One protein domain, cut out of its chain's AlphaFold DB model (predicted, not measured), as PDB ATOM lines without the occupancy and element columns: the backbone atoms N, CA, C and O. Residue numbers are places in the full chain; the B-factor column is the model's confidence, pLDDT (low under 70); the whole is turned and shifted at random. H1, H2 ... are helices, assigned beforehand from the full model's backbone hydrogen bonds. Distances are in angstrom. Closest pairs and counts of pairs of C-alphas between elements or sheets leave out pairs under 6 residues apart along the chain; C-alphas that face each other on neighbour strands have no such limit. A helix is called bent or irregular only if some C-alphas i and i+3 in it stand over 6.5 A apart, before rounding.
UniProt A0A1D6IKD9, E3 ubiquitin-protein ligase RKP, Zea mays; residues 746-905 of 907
ATOM      1  N   LEU A 746     115.577 179.029 199.758       81.75
ATOM      2  CA  LEU A 746     114.503 178.743 200.720       81.75
ATOM      3  C   LEU A 746     115.011 178.027 201.977       81.75
ATOM      4  O   LEU A 746     114.544 178.342 203.064       81.75
ATOM      5  N   ALA A 747     115.963 177.097 201.861       85.94
ATOM      6  CA  ALA A 747     116.510 176.398 203.025       85.94
ATOM      7  C   ALA A 747     117.107 177.378 204.049       85.94
ATOM      8  O   ALA A 747     116.788 177.288 205.230       85.94
ATOM      9  N   SER A 748     117.884 178.365 203.588       88.38
ATOM     10  CA  SER A 748     118.447 179.412 204.448       88.38
ATOM     11  C   SER A 748     117.356 180.319 205.036       88.38
ATOM     12  O   SER A 748     117.412 180.663 206.214       88.38
ATOM     13  N   PHE A 749     116.322 180.662 204.259       91.69
ATOM     14  CA  PHE A 749     115.180 181.428 204.772       91.69
ATOM     15  C   PHE A 749     114.410 180.648 205.854       91.69
ATOM     16  O   PHE A 749     114.141 181.187 206.923       91.69
ATOM     17  N   VAL A 750     114.123 179.362 205.629       92.12
ATOM     18  CA  VAL A 750     113.491 178.470 206.617       92.12
ATOM     19  C   VAL A 750     114.348 178.373 207.877       92.12
ATOM     20  O   VAL A 750     113.815 178.533 208.972       92.12
ATOM     21  N   THR A 751     115.666 178.193 207.737       93.12
ATOM     22  CA  THR A 751     116.611 178.219 208.863       93.12
ATOM     23  C   THR A 751     116.472 179.506 209.670       93.12
ATOM     24  O   THR A 751     116.368 179.437 210.890       93.12
ATOM     25  N   LEU A 752     116.438 180.672 209.015       94.88
ATOM     26  CA  LEU A 752     116.297 181.966 209.687       94.88
ATOM     27  C   LEU A 752     114.977 182.051 210.464       94.88
ATOM     28  O   LEU A 752     114.988 182.332 211.660       94.88
ATOM     29  N   VAL A 753     113.849 181.786 209.805       95.31
ATOM     30  CA  VAL A 753     112.529 181.955 210.422       95.31
ATOM     31  C   VAL A 753     112.332 180.982 211.589       95.31
ATOM     32  O   VAL A 753     111.903 181.393 212.666       95.31
ATOM     33  N   VAL A 754     112.722 179.714 211.422       95.00
ATOM     34  CA  VAL A 754     112.652 178.695 212.481       95.00
ATOM     35  C   VAL A 754     113.573 179.031 213.653       95.00
ATOM     36  O   VAL A 754     113.183 178.862 214.805       95.00
ATOM     37  N   LYS A 755     114.798 179.498 213.384       93.81
ATOM     38  CA  LYS A 755     115.771 179.820 214.437       93.81
ATOM     39  C   LYS A 755     115.319 180.999 215.301       93.81
ATOM     40  O   LYS A 755     115.758 181.082 216.446       93.81
ATOM     41  N   HIS A 756     114.477 181.889 214.765       94.69
ATOM     42  CA  HIS A 756     114.213 183.199 215.360       94.69
ATOM     43  C   HIS A 756     112.777 183.473 215.837       94.69
ATOM     44  O   HIS A 756     112.600 184.403 216.621       94.69
ATOM     45  N   PHE A 757     111.759 182.686 215.458       94.00
ATOM     46  CA  PHE A 757     110.370 182.972 215.878       94.00
ATOM     47  C   PHE A 757     110.139 182.880 217.402       94.00
ATOM     48  O   PHE A 757     109.296 183.598 217.929       94.00
ATOM     49  N   ASP A 758     110.905 182.047 218.115       91.50
ATOM     50  CA  ASP A 758     110.885 181.915 219.586       91.50
ATOM     51  C   ASP A 758     112.216 182.383 220.223       91.50
ATOM     52  O   ASP A 758     112.593 181.979 221.320       91.50
ATOM     53  N   ASP A 759     112.988 183.224 219.524       91.50
ATOM     54  CA  ASP A 759     114.290 183.699 220.011       91.50
ATOM     55  C   ASP A 759     114.112 184.829 221.032       91.50
ATOM     56  O   ASP A 759     113.501 185.867 220.766       91.50
ATOM     57  N   THR A 760     114.655 184.632 222.232       89.50
ATOM     58  CA  THR A 760     114.535 185.571 223.354       89.50
ATOM     59  C   THR A 760     115.267 186.890 223.117       89.50
ATOM     60  O   THR A 760     114.928 187.881 223.758       89.50
ATOM     61  N   ARG A 761     116.224 186.927 222.181       89.88
ATOM     62  CA  ARG A 761     116.948 188.147 221.793       89.88
ATOM     63  C   ARG A 761     116.080 189.115 220.993       89.88
ATOM     64  O   ARG A 761     116.393 190.300 220.955       89.88
ATOM     65  N   ILE A 762     115.016 188.614 220.360       91.75
ATOM     66  CA  ILE A 762     114.012 189.440 219.688       91.75
ATOM     67  C   ILE A 762     113.009 189.906 220.740       91.75
ATOM     68  O   ILE A 762     112.240 189.106 221.279       91.75
ATOM     69  N   VAL A 763     113.033 191.198 221.052       90.62
ATOM     70  CA  VAL A 763     112.162 191.796 222.071       90.62
ATOM     71  C   VAL A 763     110.783 192.098 221.498       90.62
ATOM     72  O   VAL A 763     109.789 191.859 222.181       90.62
ATOM     73  N   ASN A 764     110.708 192.579 220.251       90.50
ATOM     74  CA  ASN A 764     109.437 192.930 219.630       90.50
ATOM     75  C   ASN A 764     108.597 191.669 219.317       90.50
ATOM     76  O   ASN A 764     108.999 190.852 218.482       90.50
ATOM     77  N   PRO A 765     107.422 191.497 219.951       89.94
ATOM     78  CA  PRO A 765     106.545 190.360 219.684       89.94
ATOM     79  C   PRO A 765     105.880 190.408 218.296       89.94
ATOM     80  O   PRO A 765     105.570 189.348 217.757       89.94
ATOM     81  N   ASP A 766     105.709 191.585 217.677       91.38
ATOM     82  CA  ASP A 766     105.175 191.704 216.308       91.38
ATOM     83  C   ASP A 766     106.114 191.038 215.289       91.38
ATOM     84  O   ASP A 766     105.660 190.351 214.373       91.38
ATOM     85  N   LEU A 767     107.431 191.154 215.491       92.88
ATOM     86  CA  LEU A 767     108.421 190.452 214.670       92.88
ATOM     87  C   LEU A 767     108.339 188.933 214.828       92.88
ATOM     88  O   LEU A 767     108.474 188.205 213.844       92.88
ATOM     89  N   LYS A 768     108.121 188.437 216.049       93.06
ATOM     90  CA  LYS A 768     107.966 186.995 216.297       93.06
ATOM     91  C   LYS A 768     106.726 186.446 215.611       93.06
ATOM     92  O   LYS A 768     106.818 185.422 214.934       93.06
ATOM     93  N   ASP A 769     105.608 187.162 215.710       92.31
ATOM     94  CA  ASP A 769     104.376 186.808 215.007       92.31
ATOM     95  C   ASP A 769     104.572 186.835 213.489       92.31
ATOM     96  O   ASP A 769     104.096 185.938 212.800       92.31
ATOM     97  N   LEU A 770     105.304 187.819 212.953       93.81
ATOM     98  CA  LEU A 770     105.621 187.894 211.526       93.81
ATOM     99  C   LEU A 770     106.392 186.650 211.055       93.81
ATOM    100  O   LEU A 770     106.046 186.049 210.034       93.81
ATOM    101  N   LEU A 771     107.417 186.240 211.808       95.81
ATOM    102  CA  LEU A 771     108.186 185.027 211.528       95.81
ATOM    103  C   LEU A 771     107.299 183.779 211.630       95.81
ATOM    104  O   LEU A 771     107.278 182.947 210.723       95.81
ATOM    105  N   LEU A 772     106.507 183.661 212.690       94.00
ATOM    106  CA  LEU A 772     105.625 182.520 212.904       94.00
ATOM    107  C   LEU A 772     104.516 182.425 211.837       94.00
ATOM    108  O   LEU A 772     104.216 181.337 211.343       94.00
ATOM    109  N   GLN A 773     103.952 183.556 211.412       92.81
ATOM    110  CA  GLN A 773     102.992 183.622 210.312       92.81
ATOM    111  C   GLN A 773     103.646 183.221 208.988       92.81
ATOM    112  O   GLN A 773     103.030 182.510 208.191       92.81
ATOM    113  N   SER A 774     104.911 183.595 208.769       93.88
ATOM    114  CA  SER A 774     105.681 183.141 207.608       93.88
ATOM    115  C   SER A 774     105.784 181.613 207.565       93.88
ATOM    116  O   SER A 774     105.471 181.006 206.537       93.88
ATOM    117  N   ILE A 775     106.107 180.971 208.696       93.75
ATOM    118  CA  ILE A 775     106.088 179.504 208.821       93.75
ATOM    119  C   ILE A 775     104.699 178.966 208.485       93.75
ATOM    120  O   ILE A 775     104.579 178.096 207.621       93.75
ATOM    121  N   SER A 776     103.661 179.499 209.137       90.81
ATOM    122  CA  SER A 776     102.267 179.077 208.969       90.81
ATOM    123  C   SER A 776     101.812 179.118 207.513       90.81
ATOM    124  O   SER A 776     101.111 178.212 207.069       90.81
ATOM    125  N   VAL A 777     102.250 180.116 206.740       89.06
ATOM    126  CA  VAL A 777     101.975 180.228 205.301       89.06
ATOM    127  C   VAL A 777     102.767 179.202 204.491       89.06
ATOM    128  O   VAL A 777     102.207 178.566 203.597       89.06
ATOM    129  N   LEU A 778     104.059 179.015 204.773       88.31
ATOM    130  CA  LEU A 778     104.909 178.118 203.986       88.31
ATOM    131  C   LEU A 778     104.506 176.651 204.143       88.31
ATOM    132  O   LEU A 778     104.390 175.947 203.143       88.31
ATOM    133  N   VAL A 779     104.183 176.205 205.357       88.44
ATOM    134  CA  VAL A 779     103.770 174.814 205.618       88.44
ATOM    135  C   VAL A 779     102.438 174.427 204.952       88.44
ATOM    136  O   VAL A 779     102.064 173.256 204.932       88.44
ATOM    137  N   GLN A 780     101.697 175.376 204.369       84.56
ATOM    138  CA  GLN A 780     100.467 175.075 203.623       84.56
ATOM    139  C   GLN A 780     100.745 174.395 202.280       84.56
ATOM    140  O   GLN A 780      99.876 173.684 201.765       84.56
ATOM    141  N   TYR A 781     101.936 174.595 201.717       81.38
ATOM    142  CA  TYR A 781     102.308 174.069 200.412       81.38
ATOM    143  C   TYR A 781     103.184 172.827 200.576       81.38
ATOM    144  O   TYR A 781     104.210 172.854 201.255       81.38
ATOM    145  N   LYS A 782     102.796 171.736 199.905       79.81
ATOM    146  CA  LYS A 782     103.484 170.434 199.983       79.81
ATOM    147  C   LYS A 782     104.967 170.527 199.657       79.81
ATOM    148  O   LYS A 782     105.783 169.872 200.290       79.81
ATOM    149  N   GLU A 783     105.300 171.342 198.671       78.81
ATOM    150  CA  GLU A 783     106.670 171.487 198.220       78.81
ATOM    151  C   GLU A 783     107.543 172.209 199.266       78.81
ATOM    152  O   GLU A 783     108.662 171.777 199.520       78.81
ATOM    153  N   PHE A 784     107.022 173.248 199.938       84.94
ATOM    154  CA  PHE A 784     107.752 173.944 201.009       84.94
ATOM    155  C   PHE A 784     107.893 173.061 202.252       84.94
ATOM    156  O   PHE A 784     108.949 173.079 202.877       84.94
ATOM    157  N   MET A 785     106.876 172.250 202.577       86.44
ATOM    158  CA  MET A 785     106.921 171.296 203.696       86.44
ATOM    159  C   MET A 785     108.143 170.370 203.622       86.44
ATOM    160  O   MET A 785     108.818 170.175 204.629       86.44
ATOM    161  N   LEU A 786     108.484 169.871 202.428       85.75
ATOM    162  CA  LEU A 786     109.662 169.019 202.224       85.75
ATOM    163  C   LEU A 786     110.968 169.716 202.629       85.75
ATOM    164  O   LEU A 786     111.914 169.059 203.056       85.75
ATOM    165  N   VAL A 787     111.044 171.043 202.516       86.62
ATOM    166  CA  VAL A 787     112.233 171.791 202.940       86.62
ATOM    167  C   VAL A 787     112.310 171.887 204.458       86.62
ATOM    168  O   VAL A 787     113.400 171.744 204.999       86.62
ATOM    169  N   PHE A 788     111.182 172.033 205.160       90.50
ATOM    170  CA  PHE A 788     111.166 171.937 206.625       90.50
ATOM    171  C   PHE A 788     111.600 170.543 207.094       90.50
ATOM    172  O   PHE A 788     112.398 170.437 208.019       90.50
ATOM    173  N   GLU A 789     111.141 169.479 206.430       89.81
ATOM    174  CA  GLU A 789     111.482 168.090 206.784       89.81
ATOM    175  C   GLU A 789     112.960 167.738 206.581       89.81
ATOM    176  O   GLU A 789     113.447 166.807 207.215       89.81
ATOM    177  N   ASN A 790     113.670 168.469 205.716       87.56
ATOM    178  CA  ASN A 790     115.095 168.268 205.442       87.56
ATOM    179  C   ASN A 790     115.995 169.322 206.117       87.56
ATOM    180  O   ASN A 790     117.220 169.244 206.028       87.56
ATOM    181  N   ASN A 791     115.418 170.322 206.787       89.31
ATOM    182  CA  ASN A 791     116.176 171.400 207.410       89.31
ATOM    183  C   ASN A 791     116.594 171.027 208.839       89.31
ATOM    184  O   ASN A 791     115.753 170.800 209.706       89.31
ATOM    185  N   ARG A 792     117.906 171.027 209.110       89.88
ATOM    186  CA  ARG A 792     118.458 170.627 210.418       89.88
ATOM    187  C   ARG A 792     117.942 171.477 211.583       89.88
ATOM    188  O   ARG A 792     117.643 170.925 212.638       89.88
ATOM    189  N   GLU A 793     117.817 172.796 211.419       91.00
ATOM    190  CA  GLU A 793     117.290 173.656 212.490       91.00
ATOM    191  C   GLU A 793     115.795 173.403 212.722       91.00
ATOM    192  O   GLU A 793     115.358 173.366 213.874       91.00
ATOM    193  N   ALA A 794     115.021 173.164 211.657       92.00
ATOM    194  CA  ALA A 794     113.601 172.820 211.763       92.00
ATOM    195  C   ALA A 794     113.385 171.506 212.511       92.00
ATOM    196  O   ALA A 794     112.631 171.478 213.480       92.00
ATOM    197  N   ILE A 795     114.102 170.449 212.134       92.56
ATOM    198  CA  ILE A 795     114.018 169.142 212.796       92.56
ATOM    199  C   ILE A 795     114.350 169.255 214.292       92.56
ATOM    200  O   ILE A 795     113.643 168.690 215.124       92.56
ATOM    201  N   ASN A 796     115.398 170.009 214.641       90.62
ATOM    202  CA  ASN A 796     115.933 170.027 216.002       90.62
ATOM    203  C   ASN A 796     115.210 170.991 216.955       90.62
ATOM    204  O   ASN A 796     115.092 170.689 218.141       90.62
ATOM    205  N   LYS A 797     114.774 172.169 216.488       90.44
ATOM    206  CA  LYS A 797     114.244 173.232 217.369       90.44
ATOM    207  C   LYS A 797     112.749 173.460 217.239       90.44
ATOM    208  O   LYS A 797     112.098 173.793 218.227       90.44
ATOM    209  N   MET A 798     112.198 173.282 216.041       92.44
ATOM    210  CA  MET A 798     110.823 173.681 215.745       92.44
ATOM    211  C   MET A 798     109.774 173.007 216.645       92.44
ATOM    212  O   MET A 798     108.912 173.734 217.135       92.44
ATOM    213  N   PRO A 799     109.829 171.688 216.940       91.31
ATOM    214  CA  PRO A 799     108.841 171.046 217.812       91.31
ATOM    215  C   PRO A 799     108.775 171.690 219.202       91.31
ATOM    216  O   PRO A 799     107.700 172.061 219.667       91.31
ATOM    217  N   ARG A 800     109.937 171.888 219.838       92.50
ATOM    218  CA  ARG A 800     110.047 172.497 221.169       92.50
ATOM    219  C   ARG A 800     109.606 173.961 221.154       92.50
ATOM    220  O   ARG A 800     108.795 174.366 221.985       92.50
ATOM    221  N   SER A 801     110.103 174.745 220.200       93.12
ATOM    222  CA  SER A 801     109.784 176.173 220.091       93.12
ATOM    223  C   SER A 801     108.308 176.430 219.769       93.12
ATOM    224  O   SER A 801     107.744 177.390 220.275       93.12
ATOM    225  N   LEU A 802     107.630 175.557 219.009       91.88
ATOM    226  CA  LEU A 802     106.183 175.675 218.768       91.88
ATOM    227  C   LEU A 802     105.357 175.466 220.044       91.88
ATOM    228  O   LEU A 802     104.399 176.199 220.277       91.88
ATOM    229  N   LEU A 803     105.724 174.484 220.876       90.38
ATOM    230  CA  LEU A 803     105.051 174.250 222.160       90.38
ATOM    231  C   LEU A 803     105.284 175.416 223.135       90.38
ATOM    232  O   LEU A 803     104.370 175.801 223.863       90.38
ATOM    233  N   SER A 804     106.490 175.992 223.123       90.62
ATOM    234  CA  SER A 804     106.874 177.165 223.924       90.62
ATOM    235  C   SER A 804     106.115 178.434 223.515       90.62
ATOM    236  O   SER A 804     105.527 179.105 224.371       90.62
ATOM    237  N   ALA A 805     106.065 178.707 222.207       89.06
ATOM    238  CA  ALA A 805     105.445 179.889 221.611       89.06
ATOM    239  C   ALA A 805     103.906 179.874 221.640       89.06
ATOM    240  O   ALA A 805     103.275 180.873 221.301       89.06
ATOM    241  N   PHE A 806     103.273 178.763 222.031       89.06
ATOM    242  CA  PHE A 806     101.822 178.717 222.177       89.06
ATOM    243  C   PHE A 806     101.377 179.588 223.361       89.06
ATOM    244  O   PHE A 806     101.511 179.199 224.527       89.06
ATOM    245  N   ASP A 807     100.833 180.763 223.064       84.25
ATOM    246  CA  ASP A 807     100.284 181.711 224.030       84.25
ATOM    247  C   ASP A 807      99.018 182.406 223.487       84.25
ATOM    248  O   ASP A 807      98.564 182.133 222.376       84.25
ATOM    249  N   ASN A 808      98.437 183.329 224.259       78.81
ATOM    250  CA  ASN A 808      97.203 184.028 223.873       78.81
ATOM    251  C   ASN A 808      97.329 184.867 222.587       78.81
ATOM    252  O   ASN A 808      96.309 185.257 222.023       78.81
ATOM    253  N   ARG A 809      98.548 185.167 222.134       83.50
ATOM    254  CA  ARG A 809      98.821 186.032 220.986       83.50
ATOM    255  C   ARG A 809      99.121 185.216 219.726       83.50
ATOM    256  O   ARG A 809      98.540 185.466 218.677       83.50
ATOM    257  N   SER A 810      99.959 184.194 219.859       84.00
ATOM    258  CA  SER A 810     100.471 183.345 218.783       84.00
ATOM    259  C   SER A 810      99.700 182.020 218.615       84.00
ATOM    260  O   SER A 810     100.038 181.218 217.743       84.00
ATOM    261  N   TRP A 811      98.639 181.752 219.392       83.94
ATOM    262  CA  TRP A 811      97.926 180.464 219.310       83.94
ATOM    263  C   TRP A 811      97.364 180.146 217.918       83.94
ATOM    264  O   TRP A 811      97.414 178.985 217.520       83.94
ATOM    265  N   ILE A 812      96.854 181.125 217.159       82.75
ATOM    266  CA  ILE A 812      96.280 180.889 215.818       82.75
ATOM    267  C   ILE A 812      97.337 180.315 214.862       82.75
ATOM    268  O   ILE A 812      97.140 179.198 214.369       82.75
ATOM    269  N   PRO A 813      98.468 181.001 214.602       84.00
ATOM    270  CA  PRO A 813      99.471 180.475 213.688       84.00
ATOM    271  C   PRO A 813     100.116 179.177 214.195       84.00
ATOM    272  O   PRO A 813     100.306 178.271 213.383       84.00
ATOM    273  N   VAL A 814     100.363 179.009 215.506       87.38
ATOM    274  CA  VAL A 814     100.859 177.722 216.046       87.38
ATOM    275  C   VAL A 814      99.861 176.593 215.774       87.38
ATOM    276  O   VAL A 814     100.242 175.532 215.280       87.38
ATOM    277  N   THR A 815      98.573 176.817 216.041       83.75
ATOM    278  CA  THR A 815      97.526 175.809 215.813       83.75
ATOM    279  C   THR A 815      97.409 175.470 214.328       83.75
ATOM    280  O   THR A 815      97.301 174.296 213.971       83.75
ATOM    281  N   ASN A 816      97.494 176.468 213.444       84.38
ATOM    282  CA  ASN A 816      97.491 176.250 212.001       84.38
ATOM    283  C   ASN A 816      98.676 175.375 211.567       84.38
ATOM    284  O   ASN A 816      98.465 174.414 210.827       84.38
ATOM    285  N   ILE A 817      99.886 175.629 212.073       86.56
ATOM    286  CA  ILE A 817     101.078 174.812 211.784       86.56
ATOM    287  C   ILE A 817     100.892 173.370 212.275       86.56
ATOM    288  O   ILE A 817     101.022 172.431 211.486       86.56
ATOM    289  N   LEU A 818     100.522 173.185 213.548       85.19
ATOM    290  CA  LEU A 818     100.302 171.858 214.136       85.19
ATOM    291  C   LEU A 818      99.207 171.085 213.389       85.19
ATOM    292  O   LEU A 818      99.364 169.903 213.086       85.19
ATOM    293  N   SER A 819      98.120 171.766 213.017       78.94
ATOM    294  CA  SER A 819      97.054 171.180 212.206       78.94
ATOM    295  C   SER A 819      97.580 170.708 210.851       78.94
ATOM    296  O   SER A 819      97.225 169.618 210.413       78.94
ATOM    297  N   ARG A 820      98.448 171.475 210.174       82.31
ATOM    298  CA  ARG A 820      99.040 171.049 208.893       82.31
ATOM    299  C   ARG A 820      99.944 169.831 209.054       82.31
ATOM    300  O   ARG A 820      99.822 168.912 208.250       82.31
ATOM    301  N   PHE A 821     100.763 169.766 210.103       83.69
ATOM    302  CA  PHE A 821     101.586 168.581 210.369       83.69
ATOM    303  C   PHE A 821     100.739 167.322 210.594       83.69
ATOM    304  O   PHE A 821     101.080 166.263 210.065       83.69
ATOM    305  N   CYS A 822      99.608 167.447 211.295       71.50
ATOM    306  CA  CYS A 822      98.750 166.324 211.694       71.50
ATOM    307  C   CYS A 822      97.583 166.005 210.734       71.50
ATOM    308  O   CYS A 822      96.854 165.035 210.954       71.50
ATOM    309  N   LYS A 823      97.360 166.790 209.668       65.56
ATOM    310  CA  LYS A 823      96.258 166.550 208.711       65.56
ATOM    311  C   LYS A 823      96.383 165.167 208.054       65.56
ATOM    312  O   LYS A 823      97.469 164.749 207.692       65.56
ATOM    313  N   GLY A 824      95.274 164.449 207.855       53.50
ATOM    314  CA  GLY A 824      95.261 163.164 207.130       53.50
ATOM    315  C   GLY A 824      95.645 161.906 207.930       53.50
ATOM    316  O   GLY A 824      95.589 160.813 207.371       53.50
ATOM    317  N   SER A 825      95.964 162.016 209.222       46.03
ATOM    318  CA  SER A 825      96.093 160.878 210.147       46.03
ATOM    319  C   SER A 825      94.920 160.850 211.136       46.03
ATOM    320  O   SER A 825      94.577 161.878 211.704       46.03
ATOM    321  N   GLY A 826      94.280 159.694 211.351       51.25
ATOM    322  CA  GLY A 826      93.146 159.554 212.284       51.25
ATOM    323  C   GLY A 826      91.826 160.163 211.775       51.25
ATOM    324  O   GLY A 826      91.472 160.004 210.607       51.25
ATOM    325  N   PHE A 827      91.076 160.850 212.645       38.81
ATOM    326  CA  PHE A 827      89.748 161.413 212.337       38.81
ATOM    327  C   PHE A 827      89.757 162.582 211.323       38.81
ATOM    328  O   PHE A 827      88.698 162.977 210.841       38.81
ATOM    329  N   ALA A 828      90.928 163.087 210.914       42.91
ATOM    330  CA  ALA A 828      91.101 164.155 209.920       42.91
ATOM    331  C   ALA A 828      91.029 163.679 208.448       42.91
ATOM    332  O   ALA A 828      91.685 164.245 207.568       42.91
ATOM    333  N   SER A 829      90.230 162.650 208.149       40.97
ATOM    334  CA  SER A 829      89.937 162.234 206.771       40.97
ATOM    335  C   SER A 829      88.790 163.070 206.202       40.97
ATOM    336  O   SER A 829      87.655 162.608 206.079       40.97
ATOM    337  N   TYR A 830      89.067 164.323 205.835       41.53
ATOM    338  CA  TYR A 830      88.192 165.002 204.884       41.53
ATOM    339  C   TYR A 830      88.522 164.483 203.484       41.53
ATOM    340  O   TYR A 830      89.563 164.794 202.903       41.53
ATOM    341  N   LYS A 831      87.617 163.656 202.944       40.16
ATOM    342  CA  LYS A 831      87.587 163.255 201.535       40.16
ATOM    343  C   LYS A 831      87.369 164.503 200.680       40.16
ATOM    344  O   LYS A 831      86.226 164.857 200.428       40.16
ATOM    345  N   ASN A 832      88.443 165.200 200.323       38.66
ATOM    346  CA  ASN A 832      88.667 165.864 199.036       38.66
ATOM    347  C   ASN A 832      89.776 166.908 199.188       38.66
ATOM    348  O   ASN A 832      89.562 168.029 199.642       38.66
ATOM    349  N   GLY A 833      90.972 166.519 198.752       42.62
ATOM    350  CA  GLY A 833      92.069 167.430 198.487       42.62
ATOM    351  C   GLY A 833      93.418 166.884 198.950       42.62
ATOM    352  O   GLY A 833      93.630 166.666 200.140       42.62
ATOM    353  N   GLU A 834      94.359 166.776 198.015       46.78
ATOM    354  CA  GLU A 834      95.781 166.490 198.246       46.78
ATOM    355  C   GLU A 834      96.388 167.452 199.284       46.78
ATOM    356  O   GLU A 834      96.685 168.610 198.990       46.78
ATOM    357  N   SER A 835      96.494 167.032 200.542       51.88
ATOM    358  CA  SER A 835      96.968 167.880 201.644       51.88
ATOM    359  C   SER A 835      98.320 167.371 202.129       51.88
ATOM    360  O   SER A 835      98.493 166.165 202.284       51.88
ATOM    361  N   ALA A 836      99.272 168.281 202.341       54.31
ATOM    362  CA  ALA A 836     100.606 167.971 202.838       54.31
ATOM    363  C   ALA A 836     100.557 167.669 204.340       54.31
ATOM    364  O   ALA A 836     100.343 168.580 205.134       54.31
ATOM    365  N   SER A 837     100.719 166.405 204.711       70.50
ATOM    366  CA  SER A 837     100.968 165.975 206.083       70.50
ATOM    367  C   SER A 837     102.436 165.597 206.234       70.50
ATOM    368  O   SER A 837     103.046 165.148 205.262       70.50
ATOM    369  N   SER A 838     103.007 165.790 207.426       81.25
ATOM    370  CA  SER A 838     104.410 165.458 207.690       81.25
ATOM    371  C   SER A 838     104.513 164.332 208.708       81.25
ATOM    372  O   SER A 838     104.307 164.542 209.903       81.25
ATOM    373  N   ALA A 839     104.867 163.132 208.246       82.06
ATOM    374  CA  ALA A 839     105.141 162.009 209.142       82.06
ATOM    375  C   ALA A 839     106.365 162.288 210.035       82.06
ATOM    376  O   ALA A 839     106.380 161.903 211.203       82.06
ATOM    377  N   THR A 840     107.362 163.006 209.510       85.31
ATOM    378  CA  THR A 840     108.587 163.373 210.230       85.31
ATOM    379  C   THR A 840     108.281 164.267 211.431       85.31
ATOM    380  O   THR A 840     108.636 163.921 212.557       85.31
ATOM    381  N   PHE A 841     107.554 165.374 211.236       87.44
ATOM    382  CA  PHE A 841     107.225 166.279 212.345       87.44
ATOM    383  C   PHE A 841     106.238 165.676 213.345       87.44
ATOM    384  O   PHE A 841     106.303 166.020 214.521       87.44
ATOM    385  N   GLN A 842     105.379 164.739 212.933       84.88
ATOM    386  CA  GLN A 842     104.539 163.985 213.871       84.88
ATOM    387  C   GLN A 842     105.380 163.146 214.845       84.88
ATOM    388  O   GLN A 842     105.117 163.156 216.049       84.88
ATOM    389  N   VAL A 843     106.405 162.446 214.345       86.50
ATOM    390  CA  VAL A 843     107.322 161.663 215.190       86.50
ATOM    391  C   VAL A 843     108.117 162.584 216.116       86.50
ATOM    392  O   VAL A 843     108.139 162.350 217.322       86.50
ATOM    393  N   LEU A 844     108.679 163.673 215.587       88.25
ATOM    394  CA  LEU A 844     109.478 164.622 216.370       88.25
ATOM    395  C   LEU A 844     108.661 165.335 217.460       88.25
ATOM    396  O   LEU A 844     109.135 165.494 218.585       88.25
ATOM    397  N   LEU A 845     107.422 165.742 217.160       87.00
ATOM    398  CA  LEU A 845     106.510 166.319 218.155       87.00
ATOM    399  C   LEU A 845     106.197 165.310 219.257       87.00
ATOM    400  O   LEU A 845     106.262 165.656 220.435       87.00
ATOM    401  N   ARG A 846     105.918 164.053 218.893       84.94
ATOM    402  CA  ARG A 846     105.677 162.984 219.866       84.94
ATOM    403  C   ARG A 846     106.884 162.771 220.779       84.94
ATOM    404  O   ARG A 846     106.711 162.701 221.991       84.94
ATOM    405  N   GLU A 847     108.085 162.670 220.217       88.69
ATOM    406  CA  GLU A 847     109.322 162.513 220.992       88.69
ATOM    407  C   GLU A 847     109.549 163.703 221.931       88.69
ATOM    408  O   GLU A 847     109.820 163.510 223.116       88.69
ATOM    409  N   THR A 848     109.334 164.928 221.446       88.56
ATOM    410  CA  THR A 848     109.467 166.151 222.252       88.56
ATOM    411  C   THR A 848     108.486 166.162 223.426       88.56
ATOM    412  O   THR A 848     108.893 166.414 224.557       88.56
ATOM    413  N   CYS A 849     107.214 165.815 223.203       86.56
ATOM    414  CA  CYS A 849     106.214 165.736 224.273       86.56
ATOM    415  C   CYS A 849     106.546 164.659 225.323       86.56
ATOM    416  O   CYS A 849     106.230 164.832 226.499       86.56
ATOM    417  N   ILE A 850     107.185 163.553 224.919       87.38
ATOM    418  CA  ILE A 850     107.611 162.483 225.836       87.38
ATOM    419  C   ILE A 850     108.812 162.929 226.681       87.38
ATOM    420  O   ILE A 850     108.847 162.651 227.882       87.38
ATOM    421  N   HIS A 851     109.792 163.596 226.066       89.69
ATOM    422  CA  HIS A 851     111.034 163.997 226.725       89.69
ATOM    423  C   HIS A 851     110.903 165.281 227.562       89.69
ATOM    424  O   HIS A 851     111.570 165.398 228.588       89.69
ATOM    425  N   GLU A 852     110.027 166.216 227.182       89.94
ATOM    426  CA  GLU A 852     109.837 167.512 227.850       89.94
ATOM    427  C   GLU A 852     108.450 167.638 228.499       89.94
ATOM    428  O   GLU A 852     107.621 168.468 228.123       89.94
ATOM    429  N   GLN A 853     108.197 166.808 229.515       87.25
ATOM    430  CA  GLN A 853     106.882 166.710 230.161       87.25
ATOM    431  C   GLN A 853     106.380 168.031 230.770       87.25
ATOM    432  O   GLN A 853     105.186 168.314 230.699       87.25
ATOM    433  N   GLU A 854     107.261 168.861 231.340       90.75
ATOM    434  CA  GLU A 854     106.869 170.158 231.918       90.75
ATOM    435  C   GLU A 854     106.392 171.150 230.850       90.75
ATOM    436  O   GLU A 854     105.351 171.794 231.013       90.75
ATOM    437  N   LEU A 855     107.120 171.239 229.732       90.12
ATOM    438  CA  LEU A 855     106.749 172.083 228.598       90.12
ATOM    439  C   LEU A 855     105.420 171.616 228.003       90.12
ATOM    440  O   LEU A 855     104.531 172.431 227.755       90.12
ATOM    441  N   PHE A 856     105.262 170.302 227.841       89.44
ATOM    442  CA  PHE A 856     104.028 169.706 227.350       89.44
ATOM    443  C   PHE A 856     102.837 169.989 228.278       89.44
ATOM    444  O   PHE A 856     101.771 170.385 227.807       89.44
ATOM    445  N   PHE A 857     103.013 169.873 229.597       88.94
ATOM    446  CA  PHE A 857     101.964 170.190 230.568       88.94
ATOM    447  C   PHE A 857     101.585 171.679 230.539       88.94
ATOM    448  O   PHE A 857     100.402 172.021 230.552       88.94
ATOM    449  N   SER A 858     102.574 172.575 230.441       90.38
ATOM    450  CA  SER A 858     102.341 174.014 230.258       90.38
ATOM    451  C   SER A 858     101.551 174.298 228.976       90.38
ATOM    452  O   SER A 858     100.558 175.029 229.014       90.38
ATOM    453  N   PHE A 859     101.945 173.684 227.859       89.44
ATOM    454  CA  PHE A 859     101.240 173.787 226.584       89.44
ATOM    455  C   PHE A 859      99.785 173.312 226.697       89.44
ATOM    456  O   PHE A 859      98.877 174.050 226.320       89.44
ATOM    457  N   LEU A 860      99.539 172.129 227.274       87.06
ATOM    458  CA  LEU A 860      98.185 171.594 227.455       87.06
ATOM    459  C   LEU A 860      97.314 172.527 228.297       87.06
ATOM    460  O   LEU A 860      96.180 172.807 227.919       87.06
ATOM    461  N   ASN A 861      97.846 173.061 229.399       88.06
ATOM    462  CA  ASN A 861      97.110 174.018 230.224       88.06
ATOM    463  C   ASN A 861      96.716 175.268 229.428       88.06
ATOM    464  O   ASN A 861      95.562 175.693 229.481       88.06
ATOM    465  N   ARG A 862      97.646 175.842 228.653       88.38
ATOM    466  CA  ARG A 862      97.351 176.996 227.788       88.38
ATOM    467  C   ARG A 862      96.326 176.645 226.711       88.38
ATOM    468  O   ARG A 862      95.413 177.434 226.472       88.38
ATOM    469  N   LEU A 863      96.430 175.465 226.102       84.19
ATOM    470  CA  LEU A 863      95.501 174.977 225.083       84.19
ATOM    471  C   LEU A 863      94.080 174.821 225.640       84.19
ATOM    472  O   LEU A 863      93.137 175.350 225.055       84.19
ATOM    473  N   PHE A 864      93.918 174.158 226.789       84.19
ATOM    474  CA  PHE A 864      92.612 173.977 227.432       84.19
ATOM    475  C   PHE A 864      91.992 175.309 227.866       84.19
ATOM    476  O   PHE A 864      90.787 175.512 227.690       84.19
ATOM    477  N   ASN A 865      92.804 176.238 228.379       86.25
ATOM    478  CA  ASN A 865      92.347 177.585 228.721       86.25
ATOM    479  C   ASN A 865      91.872 178.349 227.477       86.25
ATOM    480  O   ASN A 865      90.777 178.912 227.480       86.25
ATOM    481  N   THR A 866      92.653 178.309 226.394       84.00
ATOM    482  CA  THR A 866      92.317 178.963 225.118       84.00
ATOM    483  C   THR A 866      91.047 178.372 224.510       84.00
ATOM    484  O   THR A 866      90.184 179.109 224.035       84.00
ATOM    485  N   LEU A 867      90.878 177.049 224.568       79.12
ATOM    486  CA  LEU A 867      89.671 176.373 224.097       79.12
ATOM    487  C   LEU A 867      88.442 176.777 224.914       79.12
ATOM    488  O   LEU A 867      87.396 177.074 224.340       79.12
ATOM    489  N   SER A 868      88.567 176.802 226.242       80.94
ATOM    490  CA  SER A 868      87.474 177.195 227.139       80.94
ATOM    491  C   SER A 868      87.027 178.630 226.859       80.94
ATOM    492  O   SER A 868      85.829 178.897 226.746       80.94
ATOM    493  N   TRP A 869      87.989 179.536 226.663       83.12
ATOM    494  CA  TRP A 869      87.721 180.912 226.257       83.12
ATOM    495  C   TRP A 869      87.045 180.978 224.878       83.12
ATOM    496  O   TRP A 869      85.965 181.545 224.757       83.12
ATOM    497  N   THR A 870      87.594 180.297 223.866       78.25
ATOM    498  CA  THR A 870      87.051 180.293 222.492       78.25
ATOM    499  C   THR A 870      85.621 179.741 222.438       78.25
ATOM    500  O   THR A 870      84.765 180.287 221.747       78.25
ATOM    501  N   MET A 871      85.325 178.672 223.184       76.62
ATOM    502  CA  MET A 871      83.976 178.099 223.285       76.62
ATOM    503  C   MET A 871      82.989 179.038 223.981       76.62
ATOM    504  O   MET A 871      81.809 179.067 223.619       76.62
ATOM    505  N   THR A 872      83.460 179.809 224.964       82.62
ATOM    506  CA  THR A 872      82.650 180.828 225.642       82.62
ATOM    507  C   THR A 872      82.317 181.966 224.681       82.62
ATOM    508  O   THR A 872      81.137 182.249 224.482       82.62
ATOM    509  N   GLU A 873      83.317 182.537 224.005       77.38
ATOM    510  CA  GLU A 873      83.129 183.595 223.001       77.38
ATOM    511  C   GLU A 873      82.223 183.148 221.851       77.38
ATOM    512  O   GLU A 873      81.341 183.884 221.413       77.38
ATOM    513  N   PHE A 874      82.372 181.904 221.396       74.94
ATOM    514  CA  PHE A 874      81.511 181.337 220.365       74.94
ATOM    515  C   PHE A 874      80.058 181.192 220.819       74.94
ATOM    516  O   PHE A 874      79.138 181.537 220.078       74.94
ATOM    517  N   SER A 875      79.840 180.712 222.044       73.81
ATOM    518  CA  SER A 875      78.496 180.595 222.616       73.81
ATOM    519  C   SER A 875      77.844 181.970 222.795       73.81
ATOM    520  O   SER A 875      76.658 182.122 222.509       73.81
ATOM    521  N   MET A 876      78.620 182.975 223.217       76.06
ATOM    522  CA  MET A 876      78.175 184.368 223.313       76.06
ATOM    523  C   MET A 876      77.835 184.944 221.938       76.06
ATOM    524  O   MET A 876      76.746 185.482 221.768       76.06
ATOM    525  N   SER A 877      78.691 184.729 220.936       72.94
ATOM    526  CA  SER A 877      78.457 185.170 219.555       72.94
ATOM    527  C   SER A 877      77.190 184.540 218.966       72.94
ATOM    528  O   SER A 877      76.382 185.232 218.353       72.94
ATOM    529  N   ILE A 878      76.961 183.235 219.184       71.88
ATOM    530  CA  ILE A 878      75.710 182.567 218.781       71.88
ATOM    531  C   ILE A 878      74.504 183.221 219.450       71.88
ATOM    532  O   ILE A 878      73.494 183.449 218.787       71.88
ATOM    533  N   ARG A 879      74.595 183.517 220.748       74.69
ATOM    534  CA  ARG A 879      73.500 184.120 221.510       74.69
ATOM    535  C   ARG A 879      73.181 185.535 221.023       74.69
ATOM    536  O   ARG A 879      72.022 185.833 220.771       74.69
ATOM    537  N   GLU A 880      74.201 186.361 220.802       73.44
ATOM    538  CA  GLU A 880      74.043 187.708 220.239       73.44
ATOM    539  C   GLU A 880      73.456 187.688 218.822       73.44
ATOM    540  O   GLU A 880      72.632 188.535 218.477       73.44
ATOM    541  N   MET A 881      73.837 186.708 217.997       64.19
ATOM    542  CA  MET A 881      73.267 186.529 216.657       64.19
ATOM    543  C   MET A 881      71.809 186.049 216.700       64.19
ATOM    544  O   MET A 881      70.992 186.508 215.897       64.19
ATOM    545  N   GLN A 882      71.466 185.165 217.645       68.31
ATOM    546  CA  GLN A 882      70.085 184.739 217.897       68.31
ATOM    547  C   GLN A 882      69.212 185.915 218.356       68.31
ATOM    548  O   GLN A 882      68.090 186.050 217.872       68.31
ATOM    549  N   ASP A 883      69.743 186.803 219.199       69.75
ATOM    550  CA  ASP A 883      69.046 188.011 219.658       69.75
ATOM    551  C   ASP A 883      68.876 189.063 218.536       69.75
ATOM    552  O   ASP A 883      67.929 189.852 218.567       69.75
ATOM    553  N   LYS A 884      69.741 189.059 217.507       64.12
ATOM    554  CA  LYS A 884      69.705 189.991 216.356       64.12
ATOM    555  C   LYS A 884      68.964 189.473 215.106       64.12
ATOM    556  O   LYS A 884      68.931 190.184 214.103       64.12
ATOM    557  N   ASN A 885      68.342 188.284 215.128       52.56
ATOM    558  CA  ASN A 885      67.611 187.690 213.984       52.56
ATOM    559  C   ASN A 885      68.418 187.609 212.658       52.56
ATOM    560  O   ASN A 885      67.844 187.645 211.571       52.56
ATOM    561  N   GLN A 886      69.745 187.465 212.717       50.19
ATOM    562  CA  GLN A 886      70.599 187.232 211.540       50.19
ATOM    563  C   GLN A 886      71.046 185.762 211.501       50.19
ATOM    564  O   GLN A 886      72.175 185.432 211.846       50.19
ATOM    565  N   VAL A 887      70.141 184.854 211.129       45.81
ATOM    566  CA  VAL A 887      70.387 183.393 211.191       45.81
ATOM    567  C   VAL A 887      70.907 182.810 209.859       45.81
ATOM    568  O   VAL A 887      71.377 181.678 209.821       45.81
ATOM    569  N   ASP A 888      70.933 183.582 208.767       41.41
ATOM    570  CA  ASP A 888      71.181 183.033 207.420       41.41
ATOM    571  C   ASP A 888      72.664 182.935 206.981       41.41
ATOM    572  O   ASP A 888      72.941 182.455 205.884       41.41
ATOM    573  N   TYR A 889      73.641 183.301 207.824       39.62
ATOM    574  CA  TYR A 889      75.088 183.218 207.507       39.62
ATOM    575  C   TYR A 889      75.840 182.131 208.297       39.62
ATOM    576  O   TYR A 889      76.979 182.298 208.736       39.62
ATOM    577  N   LEU A 890      75.207 180.977 208.489       41.59
ATOM    578  CA  LEU A 890      75.797 179.837 209.188       41.59
ATOM    579  C   LEU A 890      76.699 179.012 208.245       41.59
ATOM    580  O   LEU A 890      76.199 178.431 207.286       41.59
ATOM    581  N   PHE A 891      78.011 178.969 208.549       39.47
ATOM    582  CA  PHE A 891      78.937 177.803 208.475       39.47
ATOM    583  C   PHE A 891      80.376 178.011 207.953       39.47
ATOM    584  O   PHE A 891      81.113 177.029 207.895       39.47
ATOM    585  N   LEU A 892      80.853 179.222 207.633       37.38
ATOM    586  CA  LEU A 892      82.135 179.338 206.902       37.38
ATOM    587  C   LEU A 892      83.378 179.859 207.637       37.38
ATOM    588  O   LEU A 892      84.450 179.723 207.067       37.38
ATOM    589  N   ASN A 893      83.320 180.346 208.881       39.09
ATOM    590  CA  ASN A 893      84.527 180.869 209.549       39.09
ATOM    591  C   ASN A 893      84.538 180.608 211.060       39.09
ATOM    592  O   ASN A 893      84.148 181.479 211.832       39.09
ATOM    593  N   ILE A 894      84.975 179.423 211.511       46.59
ATOM    594  CA  ILE A 894      85.132 179.177 212.955       46.59
ATOM    595  C   ILE A 894      86.459 178.442 213.274       46.59
ATOM    596  O   ILE A 894      86.607 177.268 212.923       46.59
ATOM    597  N   PRO A 895      87.389 179.076 214.026       45.25
ATOM    598  CA  PRO A 895      88.644 178.487 214.537       45.25
ATOM    599  C   PRO A 895      88.477 177.247 215.442       45.25
ATOM    600  O   PRO A 895      89.425 176.500 215.680       45.25
ATOM    601  N   ILE A 896      87.260 176.991 215.930       44.16
ATOM    602  CA  ILE A 896      86.917 175.882 216.836       44.16
ATOM    603  C   ILE A 896      87.141 174.519 216.182       44.16
ATOM    604  O   ILE A 896      87.623 173.606 216.846       44.16
ATOM    605  N   CYS A 897      86.867 174.370 214.879       45.12
ATOM    606  CA  CYS A 897      87.156 173.113 214.182       45.12
ATOM    607  C   CYS A 897      88.655 172.790 214.213       45.12
ATOM    608  O   CYS A 897      89.025 171.629 214.367       45.12
ATOM    609  N   VAL A 898      89.522 173.802 214.124       47.78
ATOM    610  CA  VAL A 898      90.979 173.616 214.151       47.78
ATOM    611  C   VAL A 898      91.442 173.211 215.554       47.78
ATOM    612  O   VAL A 898      92.183 172.239 215.685       47.78
ATOM    613  N   LEU A 899      90.933 173.871 216.601       46.94
ATOM    614  CA  LEU A 899      91.249 173.557 218.001       46.94
ATOM    615  C   LEU A 899      90.759 172.160 218.428       46.94
ATOM    616  O   LEU A 899      91.506 171.411 219.053       46.94
ATOM    617  N   VAL A 900      89.535 171.773 218.044       46.44
ATOM    618  CA  VAL A 900      88.979 170.434 218.321       46.44
ATOM    619  C   VAL A 900      89.755 169.350 217.567       46.44
ATOM    620  O   VAL A 900      90.042 168.293 218.132       46.44
ATOM    621  N   THR A 901      90.173 169.625 216.326       45.94
ATOM    622  CA  THR A 901      91.013 168.700 215.550       45.94
ATOM    623  C   THR A 901      92.404 168.559 216.180       45.94
ATOM    624  O   THR A 901      92.869 167.438 216.364       45.94
ATOM    625  N   CYS A 902      93.045 169.658 216.598       43.56
ATOM    626  CA  CYS A 902      94.337 169.624 217.297       43.56
ATOM    627  C   CYS A 902      94.276 168.843 218.619       43.56
ATOM    628  O   CYS A 902      95.154 168.020 218.868       43.56
ATOM    629  N   MET A 903      93.229 169.024 219.432       45.28
ATOM    630  CA  MET A 903      93.062 168.259 220.676       45.28
ATOM    631  C   MET A 903      92.937 166.754 220.437       45.28
ATOM    632  O   MET A 903      93.528 165.979 221.178       45.28
ATOM    633  N   SER A 904      92.209 166.336 219.396       44.12
ATOM    634  CA  SER A 904      92.003 164.913 219.088       44.12
ATOM    635  C   SER A 904      93.258 164.169 218.611       44.12
ATOM    636  O   SER A 904      93.222 162.951 218.472       44.12
ATOM    637  N   HIS A 905      94.337 164.900 218.314       45.59
ATOM    638  CA  HIS A 905      95.610 164.343 217.853       45.59
ATOM    639  C   HIS A 905      96.727 164.416 218.898       45.59
ATOM    640  O   HIS A 905      97.689 163.660 218.795       45.59
TER     641      HIS A 905
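Overview. This is residues 746 to 905 of the 907 residues of the protein "E3 ubiquitin-protein ligase RKP" of Zea mays (UniProt A0A1D6IKD9). What shape do the helices make? The long helix H7 runs from a cluster of crossed helices, H1 to H6, out to one end of the domain, and residues 884 to 895 lead back to H8, which packs on H5 and H7. H5 lies nearest the middle, with H2, H4, H6 and H8 round it and H1 and H3 farthest out. What is it made of? The printed part has 160 residues with eight named helices, H1 to H8 along the chain, and no named strand: its class is all helix. It is compact, with a radius of gyration of the C-alphas of 16.9 A, and spans 53 by 38 by 29 A.

Arrangement. What does the longest helix meet? With residues 867 to 871 alone, H7, residues 853 to 883, touches H8, residues 896 to 905, as a helical hairpin at a shallow tilt of 29 degrees; the closest C-alphas, of Leu 867 and Leu 899, are 6.9 A apart. With residues 855 to 859 alone it touches the hub H4, residues 792 to 805, where the closest C-alphas, of Leu 803 and Phe 859, are 5.9 A apart. What else does H4 touch? Its closest C-alphas to H6, residues 839 to 851, are Pro 799 and Leu 845 at 5.3 A, and to H1, residues 746 to 756, Glu 793 and Thr 751 at 5.9 A. It only just touches H5, residues 811 to 822, with 3 pairs of C-alphas within 8 A, the closest Leu 802 and Val 814 at 6.3 A, and H3, residues 782 to 790, only at the corner and only just, with 3 pairs, the closest Ala 794 and Phe 788 at 5.8 A. Where is H2? H2, residues 765 to 778, touches H5 at a shallow tilt of 25 degrees, the same way, with the C-alphas of Ser 776 and Ile 817 closest at 5.2 A. Are the backbones whole? Every O i to N i+4 pair is within hydrogen-bond range in H1, H2, H5, H6 and H7, against 4 of 5 in H3, 8 of 10 in H4 and 5 of 6 in H8; H4 is irregular, its C-alphas 796 and 799 being 7.4 A apart.

Along the chain. Where do the ends lie? H1 begins at C-alpha 746 (114.503, 178.743, 200.720), and H8 ends at C-alpha 905 (95.610, 164.343, 217.853). How long are the longer helices? H7 measures 44.7 A from first to last C-alpha, ending at (69.046, 188.011, 219.658), while H2 measures 20.0 A.

Size, cuts and confidence. How large is it? The two C-alphas farthest apart, of Arg 792 and Asn 885, are 53.8 A apart, and the printed part has no cut. Which links are long, and where is confidence low? The links H5 to H6 and H7 to H8 are long, and pLDDT is under 70 at residues 823 to 836 and 881 to 905.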